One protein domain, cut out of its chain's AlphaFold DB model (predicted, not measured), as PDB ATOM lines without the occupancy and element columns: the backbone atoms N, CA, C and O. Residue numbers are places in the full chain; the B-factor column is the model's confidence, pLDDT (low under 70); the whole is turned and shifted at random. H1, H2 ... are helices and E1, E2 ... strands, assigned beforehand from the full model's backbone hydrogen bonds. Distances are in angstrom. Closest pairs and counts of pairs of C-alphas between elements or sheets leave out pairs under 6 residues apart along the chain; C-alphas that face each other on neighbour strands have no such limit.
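Overview. This is residues 295 to 454 of the 457 residues of the protein "Tox-GHH domain-containing protein" of Bacillus salacetis (UniProt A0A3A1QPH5). One long helix, H3, makes a spine along the longest axis: near its first residues H2 packs on it at a steep tilt, and farther along it packs on a small two-stranded hairpin, E1 and E2. H1, H5 and long loops surround the hairpin, H6 packs on H5, and H4 packs on H3 near its last residues. The printed part has 160 residues with six named helices and two strands, in the order H1 H2 H3 H4 E1 E2 H5 H6; the sheet E1 - E2 is antiparallel and the class is mostly helix. It is compact by its radius of gyration of the C-alphas, 17.5 A, yet elongated in outline, spanning 53 by 33 by 33 A.

Arrangement. H1, residues 295 to 302, and E2, residues 420 to 423, come closest at the C-alphas of Ile 299 and Tyr 421, 7.4 A. H2, residues 320 to 331, touches residues 339 to 343 alone of H3, residues 337 to 369, closest at C-alphas 323 and 343, 6.5 A, opposite ways at a steep tilt of 56 degrees. H4, residues 380 to 387, touches residues 361 to 368 alone of H3, closest at C-alphas 365 and 387, 5.9 A. E1, residues 400 to 403, and E2 form a hairpin, with N 402 and O 421 at 2.8 A, within hydrogen-bond range. The closest C-alphas of H3 and E1 are 357 and 401, 5.3 A. H5, residues 425 to 432, touches H6, residues 449 to 452, closest at C-alphas 431 and 449, 5.4 A. In H1 to H5 every O i to N i+4 pair is within range; H6 is too short for one.

Along the chain. H1 begins at C-alpha 295 (161.966, 118.124, 118.013). H2 is 16.5 A long and H3 47.6 A. H6 ends at C-alpha 452 (154.211, 115.201, 127.697).

Size, cuts and confidence. The farthest C-alphas, of Thr 334 and Asn 371, are 54.8 A apart. The printed part has no cut. The links H1 to H2, H4 to E1, E1 to E2 and H5 to H6 are long. The model's pLDDT is under 70 at residues 368 to 371, 383 to 389 and 450 to 454.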
ATOM      1  N   ALA A 295     161.557 116.742 117.764       79.94
ATOM      2  CA  ALA A 295     161.966 118.124 118.013       79.94
ATOM      3  C   ALA A 295     163.488 118.353 117.964       79.94
ATOM      4  O   ALA A 295     163.930 119.400 117.496       79.94
ATOM      5  N   GLU A 296     164.283 117.386 118.432       86.69
ATOM      6  CA  GLU A 296     165.752 117.452 118.395       86.69
ATOM      7  C   GLU A 296     166.248 117.426 116.950       86.69
ATOM      8  O   GLU A 296     167.094 118.234 116.582       86.69
ATOM      9  N   LEU A 297     165.650 116.579 116.105       83.69
ATOM     10  CA  LEU A 297     165.969 116.521 114.677       83.69
ATOM     11  C   LEU A 297     165.661 117.836 113.959       83.69
ATOM     12  O   LEU A 297     166.485 118.320 113.186       83.69
ATOM     13  N   ILE A 298     164.504 118.444 114.244       84.56
ATOM     14  CA  ILE A 298     164.119 119.721 113.633       84.56
ATOM     15  C   ILE A 298     165.104 120.833 114.015       84.56
ATOM     16  O   ILE A 298     165.516 121.617 113.161       84.56
ATOM     17  N   ILE A 299     165.494 120.913 115.291       86.62
ATOM     18  CA  ILE A 299     166.470 121.911 115.741       86.62
ATOM     19  C   ILE A 299     167.858 121.616 115.168       86.62
ATOM     20  O   ILE A 299     168.514 122.536 114.682       86.62
ATOM     21  N   ALA A 300     168.300 120.359 115.161       85.88
ATOM     22  CA  ALA A 300     169.590 119.972 114.595       85.88
ATOM     23  C   ALA A 300     169.694 120.334 113.108       85.88
ATOM     24  O   ALA A 300     170.722 120.845 112.675       85.88
ATOM     25  N   ASP A 301     168.625 120.135 112.333       85.31
ATOM     26  CA  ASP A 301     168.594 120.505 110.919       85.31
ATOM     27  C   ASP A 301     168.673 122.024 110.712       85.31
ATOM     28  O   ASP A 301     169.528 122.513 109.974       85.31
ATOM     29  N   ARG A 302     167.848 122.785 111.438       87.12
ATOM     30  CA  ARG A 302     167.770 124.250 111.314       87.12
ATOM     31  C   ARG A 302     169.019 124.972 111.811       87.12
ATOM     32  O   ARG A 302     169.273 126.099 111.403       87.12
ATOM     33  N   THR A 303     169.789 124.342 112.693       86.56
ATOM     34  CA  THR A 303     170.999 124.929 113.286       86.56
ATOM     35  C   THR A 303     172.290 124.550 112.561       86.56
ATOM     36  O   THR A 303     173.371 124.974 112.976       86.56
ATOM     37  N   LYS A 304     172.203 123.809 111.445       87.06
ATOM     38  CA  LYS A 304     173.359 123.499 110.594       87.06
ATOM     39  C   LYS A 304     174.079 124.779 110.164       87.06
ATOM     40  O   LYS A 304     173.480 125.694 109.607       87.06
ATOM     41  N   GLY A 305     175.387 124.825 110.411       87.44
ATOM     42  CA  GLY A 305     176.237 125.964 110.054       87.44
ATOM     43  C   GLY A 305     176.217 127.131 111.048       87.44
ATOM     44  O   GLY A 305     176.857 128.148 110.786       87.44
ATOM     45  N   LEU A 306     175.521 127.007 112.184       88.19
ATOM     46  CA  LEU A 306     175.626 127.964 113.286       88.19
ATOM     47  C   LEU A 306     176.788 127.605 114.220       88.19
ATOM     48  O   LEU A 306     177.152 126.440 114.369       88.19
ATOM     49  N   ASP A 307     177.349 128.616 114.885       91.12
ATOM     50  CA  ASP A 307     178.310 128.399 115.966       91.12
ATOM     51  C   ASP A 307     177.574 127.931 117.224       91.12
ATOM     52  O   ASP A 307     176.925 128.724 117.909       91.12
ATOM     53  N   LEU A 308     177.666 126.636 117.516       93.94
ATOM     54  CA  LEU A 308     177.014 126.006 118.664       93.94
ATOM     55  C   LEU A 308     177.916 125.931 119.902       93.94
ATOM     56  O   LEU A 308     177.565 125.249 120.863       93.94
ATOM     57  N   ASN A 309     179.058 126.624 119.914       94.88
ATOM     58  CA  ASN A 309     179.881 126.734 121.116       94.88
ATOM     59  C   ASN A 309     179.247 127.704 122.131       94.88
ATOM     60  O   ASN A 309     178.603 128.684 121.739       94.88
ATOM     61  N   PRO A 310     179.396 127.454 123.445       93.88
ATOM     62  CA  PRO A 310     178.873 128.348 124.469       93.88
ATOM     63  C   PRO A 310     179.706 129.633 124.560       93.88
ATOM     64  O   PRO A 310     180.925 129.594 124.704       93.88
ATOM     65  N   HIS A 311     179.020 130.776 124.563       94.44
ATOM     66  CA  HIS A 311     179.599 132.116 124.718       94.44
ATOM     67  C   HIS A 311     178.861 132.869 125.832       94.44
ATOM     68  O   HIS A 311     178.124 133.815 125.553       94.44
ATOM     69  N   PRO A 312     178.964 132.426 127.097       94.06
ATOM     70  CA  PRO A 312     178.048 132.838 128.154       94.06
ATOM     71  C   PRO A 312     178.051 134.351 128.403       94.06
ATOM     72  O   PRO A 312     179.071 135.034 128.303       94.06
ATOM     73  N   ILE A 313     176.884 134.878 128.782       88.62
ATOM     74  CA  ILE A 313     176.738 136.287 129.158       88.62
ATOM     75  C   ILE A 313     177.659 136.630 130.334       88.62
ATOM     76  O   ILE A 313     177.699 135.932 131.344       88.62
ATOM     77  N   GLN A 314     178.346 137.766 130.234       88.69
ATOM     78  CA  GLN A 314     179.230 138.261 131.296       88.69
ATOM     79  C   GLN A 314     178.457 138.866 132.479       88.69
ATOM     80  O   GLN A 314     178.987 139.010 133.576       88.69
ATOM     81  N   GLN A 315     177.194 139.246 132.261       85.75
ATOM     82  CA  GLN A 315     176.331 139.855 133.269       85.75
ATOM     83  C   GLN A 315     175.060 139.034 133.434       85.75
ATOM     84  O   GLN A 315     174.455 138.600 132.457       85.75
ATOM     85  N   LYS A 316     174.620 138.842 134.680       86.44
ATOM     86  CA  LYS A 316     173.390 138.103 134.968       86.44
ATOM     87  C   LYS A 316     172.167 138.900 134.515       86.44
ATOM     88  O   LYS A 316     172.029 140.082 134.822       86.44
ATOM     89  N   GLN A 317     171.236 138.218 133.854       86.88
ATOM     90  CA  GLN A 317     169.945 138.798 133.502       86.88
ATOM     91  C   GLN A 317     169.182 139.264 134.751       86.88
ATOM     92  O   GLN A 317     169.068 138.543 135.746       86.88
ATOM     93  N   LEU A 318     168.614 140.464 134.674       87.06
ATOM     94  CA  LEU A 318     167.824 141.052 135.747       87.06
ATOM     95  C   LEU A 318     166.402 140.483 135.771       87.06
ATOM     96  O   LEU A 318     165.774 140.257 134.731       87.06
ATOM     97  N   SER A 319     165.873 140.305 136.983       87.44
ATOM     98  CA  SER A 319     164.476 139.928 137.208       87.44
ATOM     99  C   SER A 319     163.527 141.098 136.926       87.44
ATOM    100  O   SER A 319     163.922 142.264 136.983       87.44
ATOM    101  N   ALA A 320     162.244 140.804 136.695       83.75
ATOM    102  CA  ALA A 320     161.220 141.835 136.511       83.75
ATOM    103  C   ALA A 320     161.129 142.793 137.715       83.75
ATOM    104  O   ALA A 320     161.015 144.006 137.533       83.75
ATOM    105  N   LYS A 321     161.265 142.266 138.943       93.56
ATOM    106  CA  LYS A 321     161.301 143.069 140.176       93.56
ATOM    107  C   LYS A 321     162.471 144.055 140.164       93.56
ATOM    108  O   LYS A 321     162.261 145.240 140.414       93.56
ATOM    109  N   LYS A 322     163.678 143.596 139.809       93.94
ATOM    110  CA  LYS A 322     164.861 144.467 139.738       93.94
ATOM    111  C   LYS A 322     164.745 145.493 138.611       93.94
ATOM    112  O   LYS A 322     165.081 146.652 138.809       93.94
ATOM    113  N   MET A 323     164.194 145.107 137.458       89.12
ATOM    114  CA  MET A 323     163.907 146.044 136.364       89.12
ATOM    115  C   MET A 323     162.935 147.152 136.786       89.12
ATOM    116  O   MET A 323     163.141 148.305 136.411       89.12
ATOM    117  N   LYS A 324     161.903 146.825 137.578       90.00
ATOM    118  CA  LYS A 324     160.954 147.809 138.124       90.00
ATOM    119  C   LYS A 324     161.627 148.751 139.126       90.00
ATOM    120  O   LYS A 324     161.420 149.956 139.040       90.00
ATOM    121  N   GLU A 325     162.459 148.222 140.022       91.62
ATOM    122  CA  GLU A 325     163.246 149.025 140.973       91.62
ATOM    123  C   GLU A 325     164.155 150.028 140.246       91.62
ATOM    124  O   GLU A 325     164.111 151.224 140.530       91.62
ATOM    125  N   LEU A 326     164.937 149.562 139.265       79.75
ATOM    126  CA  LEU A 326     165.833 150.425 138.492       79.75
ATOM    127  C   LEU A 326     165.064 151.477 137.687       79.75
ATOM    128  O   LEU A 326     165.513 152.614 137.588       79.75
ATOM    129  N   LYS A 327     163.882 151.133 137.160       83.50
ATOM    130  CA  LYS A 327     163.005 152.104 136.497       83.50
ATOM    131  C   LYS A 327     162.564 153.216 137.457       83.50
ATOM    132  O   LYS A 327     162.669 154.380 137.091       83.50
ATOM    133  N   GLY A 328     162.167 152.875 138.685       77.50
ATOM    134  CA  GLY A 328     161.827 153.873 139.707       77.50
ATOM    135  C   GLY A 328     163.006 154.789 140.054       77.50
ATOM    136  O   GLY A 328     162.838 155.997 140.174       77.50
ATOM    137  N   LYS A 329     164.231 154.247 140.121       79.12
ATOM    138  CA  LYS A 329     165.447 155.061 140.300       79.12
ATOM    139  C   LYS A 329     165.724 155.995 139.114       79.12
ATOM    140  O   LYS A 329     166.203 157.104 139.325       79.12
ATOM    141  N   ILE A 330     165.424 155.581 137.878       74.19
ATOM    142  CA  ILE A 330     165.515 156.450 136.685       74.19
ATOM    143  C   ILE A 330     164.502 157.594 136.787       74.19
ATOM    144  O   ILE A 330     164.871 158.749 136.588       74.19
ATOM    145  N   GLU A 331     163.247 157.277 137.112       80.12
ATOM    146  CA  GLU A 331     162.155 158.253 137.251       80.12
ATOM    147  C   GLU A 331     162.470 159.286 138.347       80.12
ATOM    148  O   GLU A 331     162.329 160.486 138.125       80.12
ATOM    149  N   ASN A 332     163.023 158.831 139.474       81.31
ATOM    150  CA  ASN A 332     163.427 159.682 140.596       81.31
ATOM    151  C   ASN A 332     164.819 160.319 140.428       81.31
ATOM    152  O   ASN A 332     165.277 161.017 141.327       81.31
ATOM    153  N   ARG A 333     165.511 160.078 139.303       83.62
ATOM    154  CA  ARG A 333     166.882 160.558 139.022       83.62
ATOM    155  C   ARG A 333     167.926 160.171 140.084       83.62
ATOM    156  O   ARG A 333     168.918 160.869 140.259       83.62
ATOM    157  N   THR A 334     167.732 159.042 140.763       81.25
ATOM    158  CA  THR A 334     168.634 158.512 141.804       81.25
ATOM    159  C   THR A 334     169.480 157.325 141.336       81.25
ATOM    160  O   THR A 334     170.218 156.740 142.126       81.25
ATOM    161  N   ILE A 335     169.371 156.929 140.063       85.94
ATOM    162  CA  ILE A 335     170.095 155.775 139.517       85.94
ATOM    163  C   ILE A 335     171.594 156.057 139.342       85.94
ATOM    164  O   ILE A 335     171.993 157.104 138.832       85.94
ATOM    165  N   THR A 336     172.439 155.085 139.689       82.50
ATOM    166  CA  THR A 336     173.879 155.149 139.405       82.50
ATOM    167  C   THR A 336     174.196 154.783 137.948       82.50
ATOM    168  O   THR A 336     173.437 154.085 137.270       82.50
ATOM    169  N   LYS A 337     175.371 155.192 137.444       79.06
ATOM    170  CA  LYS A 337     175.821 154.857 136.077       79.06
ATOM    171  C   LYS A 337     175.868 153.342 135.829       79.06
ATOM    172  O   LYS A 337     175.423 152.884 134.777       79.06
ATOM    173  N   ALA A 338     176.366 152.569 136.796       81.69
ATOM    174  CA  ALA A 338     176.460 151.113 136.698       81.69
ATOM    175  C   ALA A 338     175.073 150.448 136.647       81.69
ATOM    176  O   ALA A 338     174.818 149.594 135.799       81.69
ATOM    177  N   GLU A 339     174.140 150.884 137.496       83.94
ATOM    178  CA  GLU A 339     172.758 150.394 137.483       83.94
ATOM    179  C   GLU A 339     172.045 150.720 136.165       83.94
ATOM    180  O   GLU A 339     171.328 149.881 135.618       83.94
ATOM    181  N   TYR A 340     172.266 151.916 135.614       76.06
ATOM    182  CA  TYR A 340     171.697 152.298 134.323       76.06
ATOM    183  C   TYR A 340     172.263 151.450 133.173       76.06
ATOM    184  O   TYR A 340     171.522 151.013 132.287       76.06
ATOM    185  N   GLN A 341     173.562 151.146 133.199       80.38
ATOM    186  CA  GLN A 341     174.184 150.229 132.241       80.38
ATOM    187  C   GLN A 341     173.582 148.822 132.335       80.38
ATOM    188  O   GLN A 341     173.224 148.252 131.308       80.38
ATOM    189  N   GLN A 342     173.368 148.291 133.542       81.62
ATOM    190  CA  GLN A 342     172.715 146.990 133.729       81.62
ATOM    191  C   GLN A 342     171.257 146.997 133.244       81.62
ATOM    192  O   GLN A 342     170.819 146.073 132.558       81.62
ATOM    193  N   TYR A 343     170.503 148.060 133.549       79.75
ATOM    194  CA  TYR A 343     169.127 148.235 133.082       79.75
ATOM    195  C   TYR A 343     169.048 148.243 131.550       79.75
ATOM    196  O   TYR A 343     168.258 147.509 130.947       79.75
ATOM    197  N   THR A 344     169.886 149.058 130.906       76.75
ATOM    198  CA  THR A 344     169.913 149.194 129.445       76.75
ATOM    199  C   THR A 344     170.412 147.926 128.763       76.75
ATOM    200  O   THR A 344     169.801 147.497 127.782       76.75
ATOM    201  N   TRP A 345     171.450 147.279 129.299       84.44
ATOM    202  CA  TRP A 345     171.929 145.981 128.828       84.44
ATOM    203  C   TRP A 345     170.818 144.927 128.890       84.44
ATOM    204  O   TRP A 345     170.539 144.276 127.885       84.44
ATOM    205  N   ASN A 346     170.085 144.831 130.005       84.12
ATOM    206  CA  ASN A 346     169.013 143.845 130.156       84.12
ATOM    207  C   ASN A 346     167.832 144.099 129.196       84.12
ATOM    208  O   ASN A 346     167.244 143.145 128.672       84.12
ATOM    209  N   LYS A 347     167.500 145.370 128.907       81.19
ATOM    210  CA  LYS A 347     166.520 145.713 127.856       81.19
ATOM    211  C   LYS A 347     167.010 145.293 126.472       81.19
ATOM    212  O   LYS A 347     166.244 144.673 125.736       81.19
ATOM    213  N   LYS A 348     168.268 145.593 126.126       78.19
ATOM    214  CA  LYS A 348     168.878 145.201 124.842       78.19
ATOM    215  C   LYS A 348     168.897 143.682 124.681       78.19
ATOM    216  O   LYS A 348     168.437 143.177 123.664       78.19
ATOM    217  N   PHE A 349     169.325 142.958 125.711       79.81
ATOM    218  CA  PHE A 349     169.358 141.500 125.718       79.81
ATOM    219  C   PHE A 349     167.955 140.881 125.599       79.81
ATOM    220  O   PHE A 349     167.743 139.925 124.857       79.81
ATOM    221  N   THR A 350     166.947 141.470 126.250       77.44
ATOM    222  CA  THR A 350     165.547 141.041 126.086       77.44
ATOM    223  C   THR A 350     165.029 141.298 124.669       77.44
ATOM    224  O   THR A 350     164.424 140.403 124.087       77.44
ATOM    225  N   LYS A 351     165.318 142.466 124.074       74.81
ATOM    226  CA  LYS A 351     164.984 142.764 122.666       74.81
ATOM    227  C   LYS A 351     165.654 141.769 121.710       74.81
ATOM    228  O   LYS A 351     165.016 141.308 120.767       74.81
ATOM    229  N   HIS A 352     166.911 141.420 121.973       78.38
ATOM    230  CA  HIS A 352     167.680 140.461 121.183       78.38
ATOM    231  C   HIS A 352     167.032 139.064 121.204       78.38
ATOM    232  O   HIS A 352     166.702 138.537 120.148       78.38
ATOM    233  N   ARG A 353     166.686 138.537 122.388       81.88
ATOM    234  CA  ARG A 353     165.949 137.263 122.521       81.88
ATOM    235  C   ARG A 353     164.583 137.271 121.850       81.88
ATOM    236  O   ARG A 353     164.217 136.321 121.164       81.88
ATOM    237  N   ASN A 354     163.821 138.343 122.055       74.94
ATOM    238  CA  ASN A 354     162.501 138.477 121.451       74.94
ATOM    239  C   ASN A 354     162.602 138.520 119.923       74.94
ATOM    240  O   ASN A 354     161.730 137.980 119.252       74.94
ATOM    241  N   SER A 355     163.679 139.100 119.378       72.62
ATOM    242  CA  SER A 355     163.926 139.111 117.934       72.62
ATOM    243  C   SER A 355     164.030 137.700 117.364       72.62
ATOM    244  O   SER A 355     163.443 137.473 116.317       72.62
ATOM    245  N   GLY A 356     164.672 136.755 118.063       74.25
ATOM    246  CA  GLY A 356     164.716 135.353 117.630       74.25
ATOM    247  C   GLY A 356     163.332 134.706 117.607       74.25
ATOM    248  O   GLY A 356     162.962 134.058 116.636       74.25
ATOM    249  N   VAL A 357     162.504 134.961 118.628       78.56
ATOM    250  CA  VAL A 357     161.113 134.467 118.658       78.56
ATOM    251  C   VAL A 357     160.274 135.059 117.522       78.56
ATOM    252  O   VAL A 357     159.484 134.343 116.913       78.56
ATOM    253  N   PHE A 358     160.426 136.352 117.224       73.50
ATOM    254  CA  PHE A 358     159.733 136.981 116.097       73.50
ATOM    255  C   PHE A 358     160.206 136.428 114.753       73.50
ATOM    256  O   PHE A 358     159.375 136.116 113.905       73.50
ATOM    257  N   ASP A 359     161.520 136.279 114.585       76.38
ATOM    258  CA  ASP A 359     162.131 135.711 113.385       76.38
ATOM    259  C   ASP A 359     161.624 134.286 113.142       76.38
ATOM    260  O   ASP A 359     161.202 133.958 112.041       76.38
ATOM    261  N   PHE A 360     161.511 133.478 114.197       86.81
ATOM    262  CA  PHE A 360     160.903 132.156 114.119       86.81
ATOM    263  C   PHE A 360     159.459 132.178 113.611       86.81
ATOM    264  O   PHE A 360     159.134 131.438 112.688       86.81
ATOM    265  N   TRP A 361     158.583 133.004 114.190       78.62
ATOM    266  CA  TRP A 361     157.183 133.058 113.751       78.62
ATOM    267  C   TRP A 361     157.048 133.578 112.319       78.62
ATOM    268  O   TRP A 361     156.148 133.154 111.594       78.62
ATOM    269  N   TYR A 362     157.959 134.455 111.896       74.94
ATOM    270  CA  TYR A 362     158.062 134.867 110.505       74.94
ATOM    271  C   TYR A 362     158.460 133.695 109.601       74.94
ATOM    272  O   TYR A 362     157.741 133.412 108.646       74.94
ATOM    273  N   GLN A 363     159.535 132.973 109.934       79.31
ATOM    274  CA  GLN A 363     159.973 131.781 109.202       79.31
ATOM    275  C   GLN A 363     158.864 130.721 109.132       79.31
ATOM    276  O   GLN A 363     158.621 130.152 108.076       79.31
ATOM    277  N   GLU A 364     158.145 130.487 110.232       81.38
ATOM    278  CA  GLU A 364     157.051 129.516 110.288       81.38
ATOM    279  C   GLU A 364     155.895 129.895 109.361       81.38
ATOM    280  O   GLU A 364     155.342 129.041 108.669       81.38
ATOM    281  N   ARG A 365     155.571 131.190 109.278       72.81
ATOM    282  CA  ARG A 365     154.609 131.698 108.297       72.81
ATOM    283  C   ARG A 365     155.102 131.490 106.864       72.81
ATOM    284  O   ARG A 365     154.304 131.095 106.020       72.81
ATOM    285  N   GLN A 366     156.383 131.748 106.589       70.31
ATOM    286  CA  GLN A 366     156.953 131.534 105.254       70.31
ATOM    287  C   GLN A 366     156.892 130.059 104.848       70.31
ATOM    288  O   GLN A 366     156.459 129.776 103.738       70.31
ATOM    289  N   ARG A 367     157.208 129.122 105.757       77.56
ATOM    290  CA  ARG A 367     157.092 127.675 105.491       77.56
ATOM    291  C   ARG A 367     155.683 127.300 105.033       77.56
ATOM    292  O   ARG A 367     155.519 126.646 104.011       77.56
ATOM    293  N   ILE A 368     154.668 127.790 105.748       69.25
ATOM    294  CA  ILE A 368     153.255 127.563 105.414       69.25
ATOM    295  C   ILE A 368     152.909 128.148 104.036       69.25
ATOM    296  O   ILE A 368     152.294 127.467 103.221       69.25
ATOM    297  N   LEU A 369     153.303 129.397 103.763       59.78
ATOM    298  CA  LEU A 369     153.021 130.067 102.487       59.78
ATOM    299  C   LEU A 369     153.732 129.404 101.298       59.78
ATOM    300  O   LEU A 369     153.181 129.370 100.199       59.78
ATOM    301  N   ASN A 370     154.925 128.858 101.526       56.41
ATOM    302  CA  ASN A 370     155.734 128.171 100.522       56.41
ATOM    303  C   ASN A 370     155.363 126.690 100.354       56.41
ATOM    304  O   ASN A 370     155.981 126.000  99.544       56.41
ATOM    305  N   ASN A 371     154.377 126.193 101.108       68.06
ATOM    306  CA  ASN A 371     154.007 124.779 101.151       68.06
ATOM    307  C   ASN A 371     155.189 123.859 101.544       68.06
ATOM    308  O   ASN A 371     155.270 122.705 101.120       68.06
ATOM    309  N   GLU A 372     156.115 124.392 102.345       75.25
ATOM    310  CA  GLU A 372     157.196 123.658 102.999       75.25
ATOM    311  C   GLU A 372     156.672 122.982 104.272       75.25
ATOM    312  O   GLU A 372     155.637 123.359 104.824       75.25
ATOM    313  N   THR A 373     157.410 121.997 104.782       72.50
ATOM    314  CA  THR A 373     157.064 121.328 106.040       72.50
ATOM    315  C   THR A 373     157.176 122.307 107.220       72.50
ATOM    316  O   THR A 373     158.275 122.797 107.497       72.50
ATOM    317  N   PRO A 374     156.080 122.603 107.946       78.00
ATOM    318  CA  PRO A 374     156.143 123.461 109.125       78.00
ATOM    319  C   PRO A 374     156.840 122.761 110.301       78.00
ATOM    320  O   PRO A 374     157.017 121.544 110.320       78.00
ATOM    321  N   THR A 375     157.198 123.529 111.331       78.75
ATOM    322  CA  THR A 375     157.887 123.018 112.529       78.75
ATOM    323  C   THR A 375     156.992 122.105 113.378       78.75
ATOM    324  O   THR A 375     157.487 121.321 114.184       78.75
ATOM    325  N   ARG A 376     155.665 122.197 113.225       80.38
ATOM    326  CA  ARG A 376     154.680 121.292 113.836       80.38
ATOM    327  C   ARG A 376     153.591 120.941 112.833       80.38
ATOM    328  O   ARG A 376     153.355 121.671 111.877       80.38
ATOM    329  N   ASN A 377     152.866 119.863 113.112       76.88
ATOM    330  CA  ASN A 377     151.646 119.540 112.383       76.88
ATOM    331  C   ASN A 377     150.496 120.455 112.843       76.88
ATOM    332  O   ASN A 377     149.761 120.129 113.777       76.88
ATOM    333  N   TRP A 378     150.409 121.644 112.249       79.44
ATOM    334  CA  TRP A 378     149.366 122.622 112.542       79.44
ATOM    335  C   TRP A 378     148.046 122.238 111.874       79.44
ATOM    336  O   TRP A 378     148.012 121.916 110.689       79.44
ATOM    337  N   ASN A 379     146.940 122.336 112.610       77.06
ATOM    338  CA  ASN A 379     145.609 122.241 112.017       77.06
ATOM    339  C   ASN A 379     145.237 123.539 111.269       77.06
ATOM    340  O   ASN A 379     145.906 124.567 111.397       77.06
ATOM    341  N   GLN A 380     144.140 123.521 110.508       71.88
ATOM    342  CA  GLN A 380     143.750 124.658 109.667       71.88
ATOM    343  C   GLN A 380     143.475 125.951 110.459       71.88
ATOM    344  O   GLN A 380     143.795 127.043 109.988       71.88
ATOM    345  N   GLU A 381     142.904 125.850 111.661       76.81
ATOM    346  CA  GLU A 381     142.666 127.008 112.532       76.81
ATOM    347  C   GLU A 381     143.993 127.624 112.994       76.81
ATOM    348  O   GLU A 381     144.197 128.832 112.884       76.81
ATOM    349  N   GLN A 382     144.936 126.782 113.421       77.38
ATOM    350  CA  GLN A 382     146.274 127.183 113.849       77.38
ATOM    351  C   GLN A 382     147.075 127.802 112.697       77.38
ATOM    352  O   GLN A 382     147.734 128.823 112.890       77.38
ATOM    353  N   ILE A 383     146.983 127.232 111.492       68.50
ATOM    354  CA  ILE A 383     147.568 127.800 110.271       68.50
ATOM    355  C   ILE A 383     147.001 129.200 110.016       68.50
ATOM    356  O   ILE A 383     147.761 130.151 109.823       68.50
ATOM    357  N   ASN A 384     145.676 129.357 110.079       64.50
ATOM    358  CA  ASN A 384     145.020 130.647 109.881       64.50
ATOM    359  C   ASN A 384     145.459 131.685 110.926       64.50
ATOM    360  O   ASN A 384     145.645 132.855 110.585       64.50
ATOM    361  N   ASP A 385     145.655 131.274 112.180       67.44
ATOM    362  CA  ASP A 385     146.200 132.137 113.227       67.44
ATOM    363  C   ASP A 385     147.626 132.600 112.895       67.44
ATOM    364  O   ASP A 385     147.888 133.806 112.921       67.44
ATOM    365  N   ILE A 386     148.522 131.688 112.500       64.81
ATOM    366  CA  ILE A 386     149.915 132.014 112.133       64.81
ATOM    367  C   ILE A 386     149.962 132.993 110.947       64.81
ATOM    368  O   ILE A 386     150.701 133.989 110.980       64.81
ATOM    369  N   LEU A 387     149.141 132.755 109.918       58.78
ATOM    370  CA  LEU A 387     149.031 133.619 108.738       58.78
ATOM    371  C   LEU A 387     148.521 135.023 109.101       58.78
ATOM    372  O   LEU A 387     149.036 136.014 108.586       58.78
ATOM    373  N   LYS A 388     147.588 135.129 110.058       63.84
ATOM    374  CA  LYS A 388     147.090 136.411 110.596       63.84
ATOM    375  C   LYS A 388     148.069 137.093 111.561       63.84
ATOM    376  O   LYS A 388     147.815 138.218 111.987       63.84
ATOM    377  N   GLY A 389     149.180 136.445 111.915       59.50
ATOM    378  CA  GLY A 389     150.139 136.943 112.909       59.50
ATOM    379  C   GLY A 389     149.711 136.762 114.355       59.50
ATOM    380  O   GLY A 389     150.287 137.376 115.252       59.50
ATOM    381  N   LYS A 390     148.729 135.895 114.590       74.75
ATOM    382  CA  LYS A 390     148.375 135.409 115.918       74.75
ATOM    383  C   LYS A 390     149.243 134.201 116.270       74.75
ATOM    384  O   LYS A 390     149.776 133.511 115.404       74.75
ATOM    385  N   LYS A 391     149.387 133.948 117.570       77.50
ATOM    386  CA  LYS A 391     150.033 132.729 118.065       77.50
ATOM    387  C   LYS A 391     148.981 131.617 118.134       77.50
ATOM    388  O   LYS A 391     147.956 131.846 118.783       77.50
ATOM    389  N   PRO A 392     149.226 130.451 117.519       80.38
ATOM    390  CA  PRO A 392     148.278 129.346 117.517       80.38
ATOM    391  C   PRO A 392     148.105 128.770 118.926       80.38
ATOM    392  O   PRO A 392     148.989 128.896 119.785       80.38
ATOM    393  N   LYS A 393     146.973 128.101 119.157       83.31
ATOM    394  CA  LYS A 393     146.695 127.382 120.404       83.31
ATOM    395  C   LYS A 393     146.679 125.877 120.185       83.31
ATOM    396  O   LYS A 393     146.076 125.403 119.229       83.31
ATOM    397  N   VAL A 394     147.272 125.123 121.103       77.62
ATOM    398  CA  VAL A 394     147.191 123.655 121.165       77.62
ATOM    399  C   VAL A 394     146.511 123.301 122.485       77.62
ATOM    400  O   VAL A 394     146.972 123.721 123.542       77.62
ATOM    401  N   ASN A 395     145.384 122.586 122.438       80.62
ATOM    402  CA  ASN A 395     144.579 122.227 123.620       80.62
ATOM    403  C   ASN A 395     144.200 123.430 124.511       80.62
ATOM    404  O   ASN A 395     144.230 123.353 125.740       80.62
ATOM    405  N   GLY A 396     143.877 124.564 123.880       83.38
ATOM    406  CA  GLY A 396     143.534 125.820 124.559       83.38
ATOM    407  C   GLY A 396     144.734 126.637 125.056       83.38
ATOM    408  O   GLY A 396     144.560 127.795 125.431       83.38
ATOM    409  N   GLU A 397     145.951 126.094 125.002       83.31
ATOM    410  CA  GLU A 397     147.171 126.766 125.448       83.31
ATOM    411  C   GLU A 397     147.877 127.464 124.286       83.31
ATOM    412  O   GLU A 397     148.087 126.881 123.224       83.31
ATOM    413  N   ILE A 398     148.270 128.724 124.488       83.94
ATOM    414  CA  ILE A 398     149.011 129.495 123.483       83.94
ATOM    415  C   ILE A 398     150.408 128.899 123.321       83.94
ATOM    416  O   ILE A 398     151.159 128.798 124.293       83.94
ATOM    417  N   VAL A 399     150.784 128.583 122.083       82.31
ATOM    418  CA  VAL A 399     152.136 128.126 121.767       82.31
ATOM    419  C   VAL A 399     153.113 129.300 121.817       82.31
ATOM    420  O   VAL A 399     152.877 130.380 121.266       82.31
ATOM    421  N   GLN A 400     154.229 129.094 122.505       83.44
ATOM    422  CA  GLN A 400     155.290 130.070 122.715       83.44
ATOM    423  C   GLN A 400     156.546 129.665 121.939       83.44
ATOM    424  O   GLN A 400     156.779 128.486 121.694       83.44
ATOM    425  N   GLY A 401     157.374 130.643 121.569       84.38
ATOM    426  CA  GLY A 401     158.710 130.356 121.048       84.38
ATOM    427  C   GLY A 401     159.669 130.094 122.203       84.38
ATOM    428  O   GLY A 401     159.947 131.008 122.978       84.38
ATOM    429  N   HIS A 402     160.150 128.862 122.321       87.75
ATOM    430  CA  HIS A 402     161.156 128.443 123.289       87.75
ATOM    431  C   HIS A 402     162.555 128.499 122.666       87.75
ATOM    432  O   HIS A 402     162.783 127.932 121.599       87.75
ATOM    433  N   HIS A 403     163.507 129.142 123.343       91.62
ATOM    434  CA  HIS A 403     164.924 129.099 122.976       91.62
ATOM    435  C   HIS A 403     165.530 127.733 123.328       91.62
ATOM    436  O   HIS A 403     165.886 127.511 124.484       91.62
ATOM    437  N   SER A 404     165.698 126.853 122.333       93.25
ATOM    438  CA  SER A 404     166.286 125.510 122.523       93.25
ATOM    439  C   SER A 404     167.754 125.546 122.966       93.25
ATOM    440  O   SER A 404     168.238 124.630 123.628       93.25
ATOM    441  N   TYR A 405     168.464 126.627 122.645       90.31
ATOM    442  CA  TYR A 405     169.761 126.968 123.218       90.31
ATOM    443  C   TYR A 405     169.561 128.119 124.200       90.31
ATOM    444  O   TYR A 405     169.079 129.189 123.826       90.31
ATOM    445  N   SER A 406     169.920 127.906 125.470       91.44
ATOM    446  CA  SER A 406     169.711 128.904 126.522       91.44
ATOM    447  C   SER A 406     170.383 130.226 126.164       91.44
ATOM    448  O   SER A 406     171.604 130.294 126.032       91.44
ATOM    449  N   ALA A 407     169.606 131.304 126.084       88.25
ATOM    450  CA  ALA A 407     170.128 132.613 125.704       88.25
ATOM    451  C   ALA A 407     171.229 133.135 126.648       88.25
ATOM    452  O   ALA A 407     172.016 133.983 126.248       88.25
ATOM    453  N   SER A 408     171.295 132.661 127.899       90.56
ATOM    454  CA  SER A 408     172.375 133.043 128.818       90.56
ATOM    455  C   SER A 408     173.702 132.351 128.511       90.56
ATOM    456  O   SER A 408     174.749 132.902 128.835       90.56
ATOM    457  N   GLN A 409     173.667 131.166 127.902       93.69
ATOM    458  CA  GLN A 409     174.852 130.399 127.508       93.69
ATOM    459  C   GLN A 409     175.223 130.634 126.037       93.69
ATOM    460  O   GLN A 409     176.398 130.595 125.693       93.69
ATOM    461  N   TYR A 410     174.231 130.934 125.193       94.19
ATOM    462  CA  TYR A 410     174.369 131.144 123.749       94.19
ATOM    463  C   TYR A 410     173.744 132.487 123.314       94.19
ATOM    464  O   TYR A 410     172.827 132.516 122.488       94.19
ATOM    465  N   PRO A 411     174.168 133.629 123.891       88.12
ATOM    466  CA  PRO A 411     173.600 134.937 123.584       88.12
ATOM    467  C   PRO A 411     173.793 135.348 122.122       88.12
ATOM    468  O   PRO A 411     172.960 136.081 121.614       88.12
ATOM    469  N   HIS A 412     174.830 134.864 121.435       88.81
ATOM    470  CA  HIS A 412     175.081 135.107 120.007       88.81
ATOM    471  C   HIS A 412     174.072 134.420 119.074       88.81
ATOM    472  O   HIS A 412     173.951 134.820 117.918       88.81
ATOM    473  N   LEU A 413     173.344 133.411 119.568       89.38
ATOM    474  CA  LEU A 413     172.262 132.736 118.844       89.38
ATOM    475  C   LEU A 413     170.875 133.263 119.228       89.38
ATOM    476  O   LEU A 413     169.880 132.881 118.622       89.38
ATOM    477  N   ALA A 414     170.765 134.115 120.248       82.75
ATOM    478  CA  ALA A 414     169.478 134.447 120.853       82.75
ATOM    479  C   ALA A 414     168.518 135.225 119.930       82.75
ATOM    480  O   ALA A 414     167.310 135.227 120.189       82.75
ATOM    481  N   ASP A 415     169.024 135.858 118.867       79.81
ATOM    482  CA  ASP A 415     168.228 136.516 117.825       79.81
ATOM    483  C   ASP A 415     167.926 135.652 116.595       79.81
ATOM    484  O   ASP A 415     167.347 136.160 115.633       79.81
ATOM    485  N   LYS A 416     168.300 134.371 116.621       80.56
ATOM    486  CA  LYS A 416     168.123 133.428 115.518       80.56
ATOM    487  C   LYS A 416     166.798 132.696 115.636       80.56
ATOM    488  O   LYS A 416     166.534 132.050 116.654       80.56
ATOM    489  N   GLY A 417     165.971 132.778 114.595       81.44
ATOM    490  CA  GLY A 417     164.737 132.007 114.515       81.44
ATOM    491  C   GLY A 417     165.001 130.504 114.490       81.44
ATOM    492  O   GLY A 417     164.208 129.743 115.030       81.44
ATOM    493  N   GLU A 418     166.143 130.071 113.954       89.38
ATOM    494  CA  GLU A 418     166.569 128.677 113.769       89.38
ATOM    495  C   GLU A 418     166.598 127.869 115.071       89.38
ATOM    496  O   GLU A 418     166.230 126.696 115.071       89.38
ATOM    497  N   ILE A 419     166.972 128.503 116.188       89.69
ATOM    498  CA  ILE A 419     167.066 127.848 117.502       89.69
ATOM    499  C   ILE A 419     165.747 127.867 118.284       89.69
ATOM    500  O   ILE A 419     165.697 127.399 119.424       89.69
ATOM    501  N   ILE A 420     164.682 128.445 117.733       91.44
ATOM    502  CA  ILE A 420     163.399 128.528 118.426       91.44
ATOM    503  C   ILE A 420     162.550 127.304 118.107       91.44
ATOM    504  O   ILE A 420     162.318 126.973 116.940       91.44
ATOM    505  N   TYR A 421     162.027 126.677 119.155       90.94
ATOM    506  CA  TYR A 421     161.026 125.629 119.044       90.94
ATOM    507  C   TYR A 421     159.653 126.134 119.524       90.94
ATOM    508  O   TYR A 421     159.562 126.707 120.612       90.94
ATOM    509  N   PRO A 422     158.568 125.936 118.760       90.31
ATOM    510  CA  PRO A 422     157.213 126.261 119.193       90.31
ATOM    511  C   PRO A 422     156.727 125.236 120.231       90.31
ATOM    512  O   PRO A 422     156.458 124.086 119.888       90.31
ATOM    513  N   ALA A 423     156.582 125.641 121.493       88.12
ATOM    514  CA  ALA A 423     156.140 124.782 122.595       88.12
ATOM    515  C   ALA A 423     154.969 125.401 123.373       88.12
ATOM    516  O   ALA A 423     154.941 126.612 123.610       88.12
ATOM    517  N   THR A 424     154.003 124.592 123.808       87.94
ATOM    518  CA  THR A 424     153.039 125.021 124.836       87.94
ATOM    519  C   THR A 424     153.759 125.246 126.172       87.94
ATOM    520  O   THR A 424     154.878 124.759 126.356       87.94
ATOM    521  N   PRO A 425     153.156 125.948 127.150       87.12
ATOM    522  CA  PRO A 425     153.753 126.102 128.475       87.12
ATOM    523  C   PRO A 425     154.099 124.763 129.141       87.12
ATOM    524  O   PRO A 425     155.158 124.645 129.760       87.12
ATOM    525  N   ASN A 426     153.247 123.747 128.975       85.88
ATOM    526  CA  ASN A 426     153.482 122.418 129.536       85.88
ATOM    527  C   ASN A 426     154.645 121.693 128.837       85.88
ATOM    528  O   ASN A 426     155.524 121.154 129.504       85.88
ATOM    529  N   GLU A 427     154.706 121.729 127.504       89.69
ATOM    530  CA  GLU A 427     155.825 121.168 126.731       89.69
ATOM    531  C   GLU A 427     157.143 121.890 127.030       89.69
ATOM    532  O   GLU A 427     158.198 121.267 127.131       89.69
ATOM    533  N   HIS A 428     157.086 123.207 127.209       89.94
ATOM    534  CA  HIS A 428     158.228 124.029 127.574       89.94
ATOM    535  C   HIS A 428     158.761 123.612 128.953       89.94
ATOM    536  O   HIS A 428     159.931 123.262 129.082       89.94
ATOM    537  N   LEU A 429     157.905 123.552 129.976       90.00
ATOM    538  CA  LEU A 429     158.330 123.186 131.327       90.00
ATOM    539  C   LEU A 429     158.694 121.700 131.457       90.00
ATOM    540  O   LEU A 429     159.793 121.369 131.896       90.00
ATOM    541  N   LYS A 430     157.784 120.784 131.113       87.88
ATOM    542  CA  LYS A 430     157.969 119.341 131.345       87.88
ATOM    543  C   LYS A 430     158.843 118.693 130.269       87.88
ATOM    544  O   LYS A 430     159.613 117.797 130.594       87.88
ATOM    545  N   GLY A 431     158.775 119.157 129.021       88.69
ATOM    546  CA  GLY A 431     159.584 118.649 127.908       88.69
ATOM    547  C   GLY A 431     161.001 119.215 127.910       88.69
ATOM    548  O   GLY A 431     161.968 118.486 128.118       88.69
ATOM    549  N   TRP A 432     161.131 120.527 127.714       87.25
ATOM    550  CA  TRP A 432     162.437 121.182 127.558       87.25
ATOM    551  C   TRP A 432     163.192 121.384 128.876       87.25
ATOM    552  O   TRP A 432     164.419 121.300 128.893       87.25
ATOM    553  N   HIS A 433     162.464 121.574 129.980       89.19
ATOM    554  CA  HIS A 433     163.041 121.826 131.303       89.19
ATOM    555  C   HIS A 433     162.861 120.673 132.309       89.19
ATOM    556  O   HIS A 433     163.307 120.774 133.450       89.19
ATOM    557  N   GLY A 434     162.224 119.559 131.928       88.25
ATOM    558  CA  GLY A 434     162.053 118.401 132.818       88.25
ATOM    559  C   GLY A 434     161.311 118.714 134.127       88.25
ATOM    560  O   GLY A 434     161.559 118.070 135.140       88.25
ATOM    561  N   GLY A 435     160.458 119.743 134.140       88.25
ATOM    562  CA  GLY A 435     159.741 120.216 135.330       88.25
ATOM    563  C   GLY A 435     160.476 121.283 136.151       88.25
ATOM    564  O   GLY A 435     159.896 121.829 137.086       88.25
ATOM    565  N   ASN A 436     161.717 121.639 135.803       88.06
ATOM    566  CA  ASN A 436     162.497 122.650 136.517       88.06
ATOM    567  C   ASN A 436     163.213 123.593 135.544       88.06
ATOM    568  O   ASN A 436     164.176 123.206 134.894       88.06
ATOM    569  N   TRP A 437     162.814 124.868 135.523       83.19
ATOM    570  CA  TRP A 437     163.370 125.917 134.651       83.19
ATOM    571  C   TRP A 437     164.897 126.093 134.711       83.19
ATOM    572  O   TRP A 437     165.474 126.729 133.832       83.19
ATOM    573  N   LYS A 438     165.561 125.574 135.753       84.12
ATOM    574  CA  LYS A 438     167.026 125.592 135.877       84.12
ATOM    575  C   LYS A 438     167.718 124.527 135.021       84.12
ATOM    576  O   LYS A 438     168.902 124.672 134.741       84.12
ATOM    577  N   ASN A 439     166.998 123.484 134.626       87.00
ATOM    578  CA  ASN A 439     167.518 122.400 133.807       87.00
ATOM    579  C   ASN A 439     167.287 122.735 132.336       87.00
ATOM    580  O   ASN A 439     166.196 123.151 131.964       87.00
ATOM    581  N   SER A 440     168.287 122.541 131.486       88.06
ATOM    582  CA  SER A 440     168.127 122.653 130.034       88.06
ATOM    583  C   SER A 440     169.223 121.863 129.341       88.06
ATOM    584  O   SER A 440     170.373 121.921 129.779       88.06
ATOM    585  N   LEU A 441     168.893 121.191 128.242       90.38
ATOM    586  CA  LEU A 441     169.882 120.620 127.333       90.38
ATOM    587  C   LEU A 441     169.945 121.494 126.072       90.38
ATOM    588  O   LEU A 441     168.894 121.857 125.548       90.38
ATOM    589  N   PRO A 442     171.141 121.866 125.587       93.06
ATOM    590  CA  PRO A 442     171.256 122.684 124.386       93.06
ATOM    591  C   PRO A 442     170.732 121.911 123.171       93.06
ATOM    592  O   PRO A 442     171.154 120.787 122.910       93.06
ATOM    593  N   GLY A 443     169.786 122.514 122.455       89.19
ATOM    594  CA  GLY A 443     169.264 122.017 121.184       89.19
ATOM    595  C   GLY A 443     168.282 120.848 121.272       89.19
ATOM    596  O   GLY A 443     167.744 120.447 120.242       89.19
ATOM    597  N   ARG A 444     167.999 120.310 122.466       91.38
ATOM    598  CA  ARG A 444     167.126 119.137 122.616       91.38
ATOM    599  C   ARG A 444     166.298 119.141 123.901       91.38
ATOM    600  O   ARG A 444     166.759 119.650 124.923       91.38
ATOM    601  N   PRO A 445     165.103 118.532 123.894       89.56
ATOM    602  CA  PRO A 445     164.284 118.434 125.091       89.56
ATOM    603  C   PRO A 445     164.774 117.321 126.036       89.56
ATOM    604  O   PRO A 445     165.256 116.267 125.601       89.56
ATOM    605  N   ILE A 446     164.596 117.525 127.346       89.31
ATOM    606  CA  ILE A 446     164.889 116.524 128.385       89.31
ATOM    607  C   ILE A 446     163.929 115.337 128.240       89.31
ATOM    608  O   ILE A 446     164.374 114.199 128.088       89.31
ATOM    609  N   ASN A 447     162.624 115.608 128.163       85.88
ATOM    610  CA  ASN A 447     161.578 114.599 127.977       85.88
ATOM    611  C   ASN A 447     160.994 114.648 126.557       85.88
ATOM    612  O   ASN A 447     161.014 115.688 125.900       85.88
ATOM    613  N   LEU A 448     160.483 113.518 126.062       79.75
ATOM    614  CA  LEU A 448     159.818 113.437 124.758       79.75
ATOM    615  C   LEU A 448     158.557 114.310 124.732       79.75
ATOM    616  O   LEU A 448     157.654 114.108 125.534       79.75
ATOM    617  N   ILE A 449     158.469 115.253 123.788       74.31
ATOM    618  CA  ILE A 449     157.336 116.196 123.695       74.31
ATOM    619  C   ILE A 449     156.009 115.459 123.454       74.31
ATOM    620  O   ILE A 449     154.990 115.816 124.037       74.31
ATOM    621  N   GLU A 450     156.030 114.386 122.663       66.88
ATOM    622  CA  GLU A 450     154.852 113.558 122.368       66.88
ATOM    623  C   GLU A 450     154.317 112.827 123.610       66.88
ATOM    624  O   GLU A 450     153.117 112.594 123.737       66.88
ATOM    625  N   GLU A 451     155.188 112.524 124.573       60.28
ATOM    626  CA  GLU A 451     154.814 111.866 125.826       60.28
ATOM    627  C   GLU A 451     154.326 112.855 126.890       60.28
ATOM    628  O   GLU A 451     153.587 112.465 127.794       60.28
ATOM    629  N   VAL A 452     154.659 114.147 126.765       57.38
ATOM    630  CA  VAL A 452     154.211 115.201 127.697       57.38
ATOM    631  C   VAL A 452     152.684 115.363 127.681       57.38
ATOM    632  O   VAL A 452     152.102 115.733 128.700       57.38
ATOM    633  N   PHE A 453     152.010 115.014 126.579       55.88
ATOM    634  CA  PHE A 453     150.543 115.003 126.499       55.88
ATOM    635  C   PHE A 453     149.877 114.008 127.462       55.88
ATOM    636  O   PHE A 453     148.701 114.172 127.774       55.88
ATOM    637  N   LYS A 454     150.611 112.998 127.950       51.66
ATOM    638  CA  LYS A 454     150.092 111.976 128.876       51.66
ATOM    639  C   LYS A 454     150.201 112.376 130.349       51.66
ATOM    640  O   LYS A 454     149.729 111.643 131.214       51.66
TER     641      LYS A 454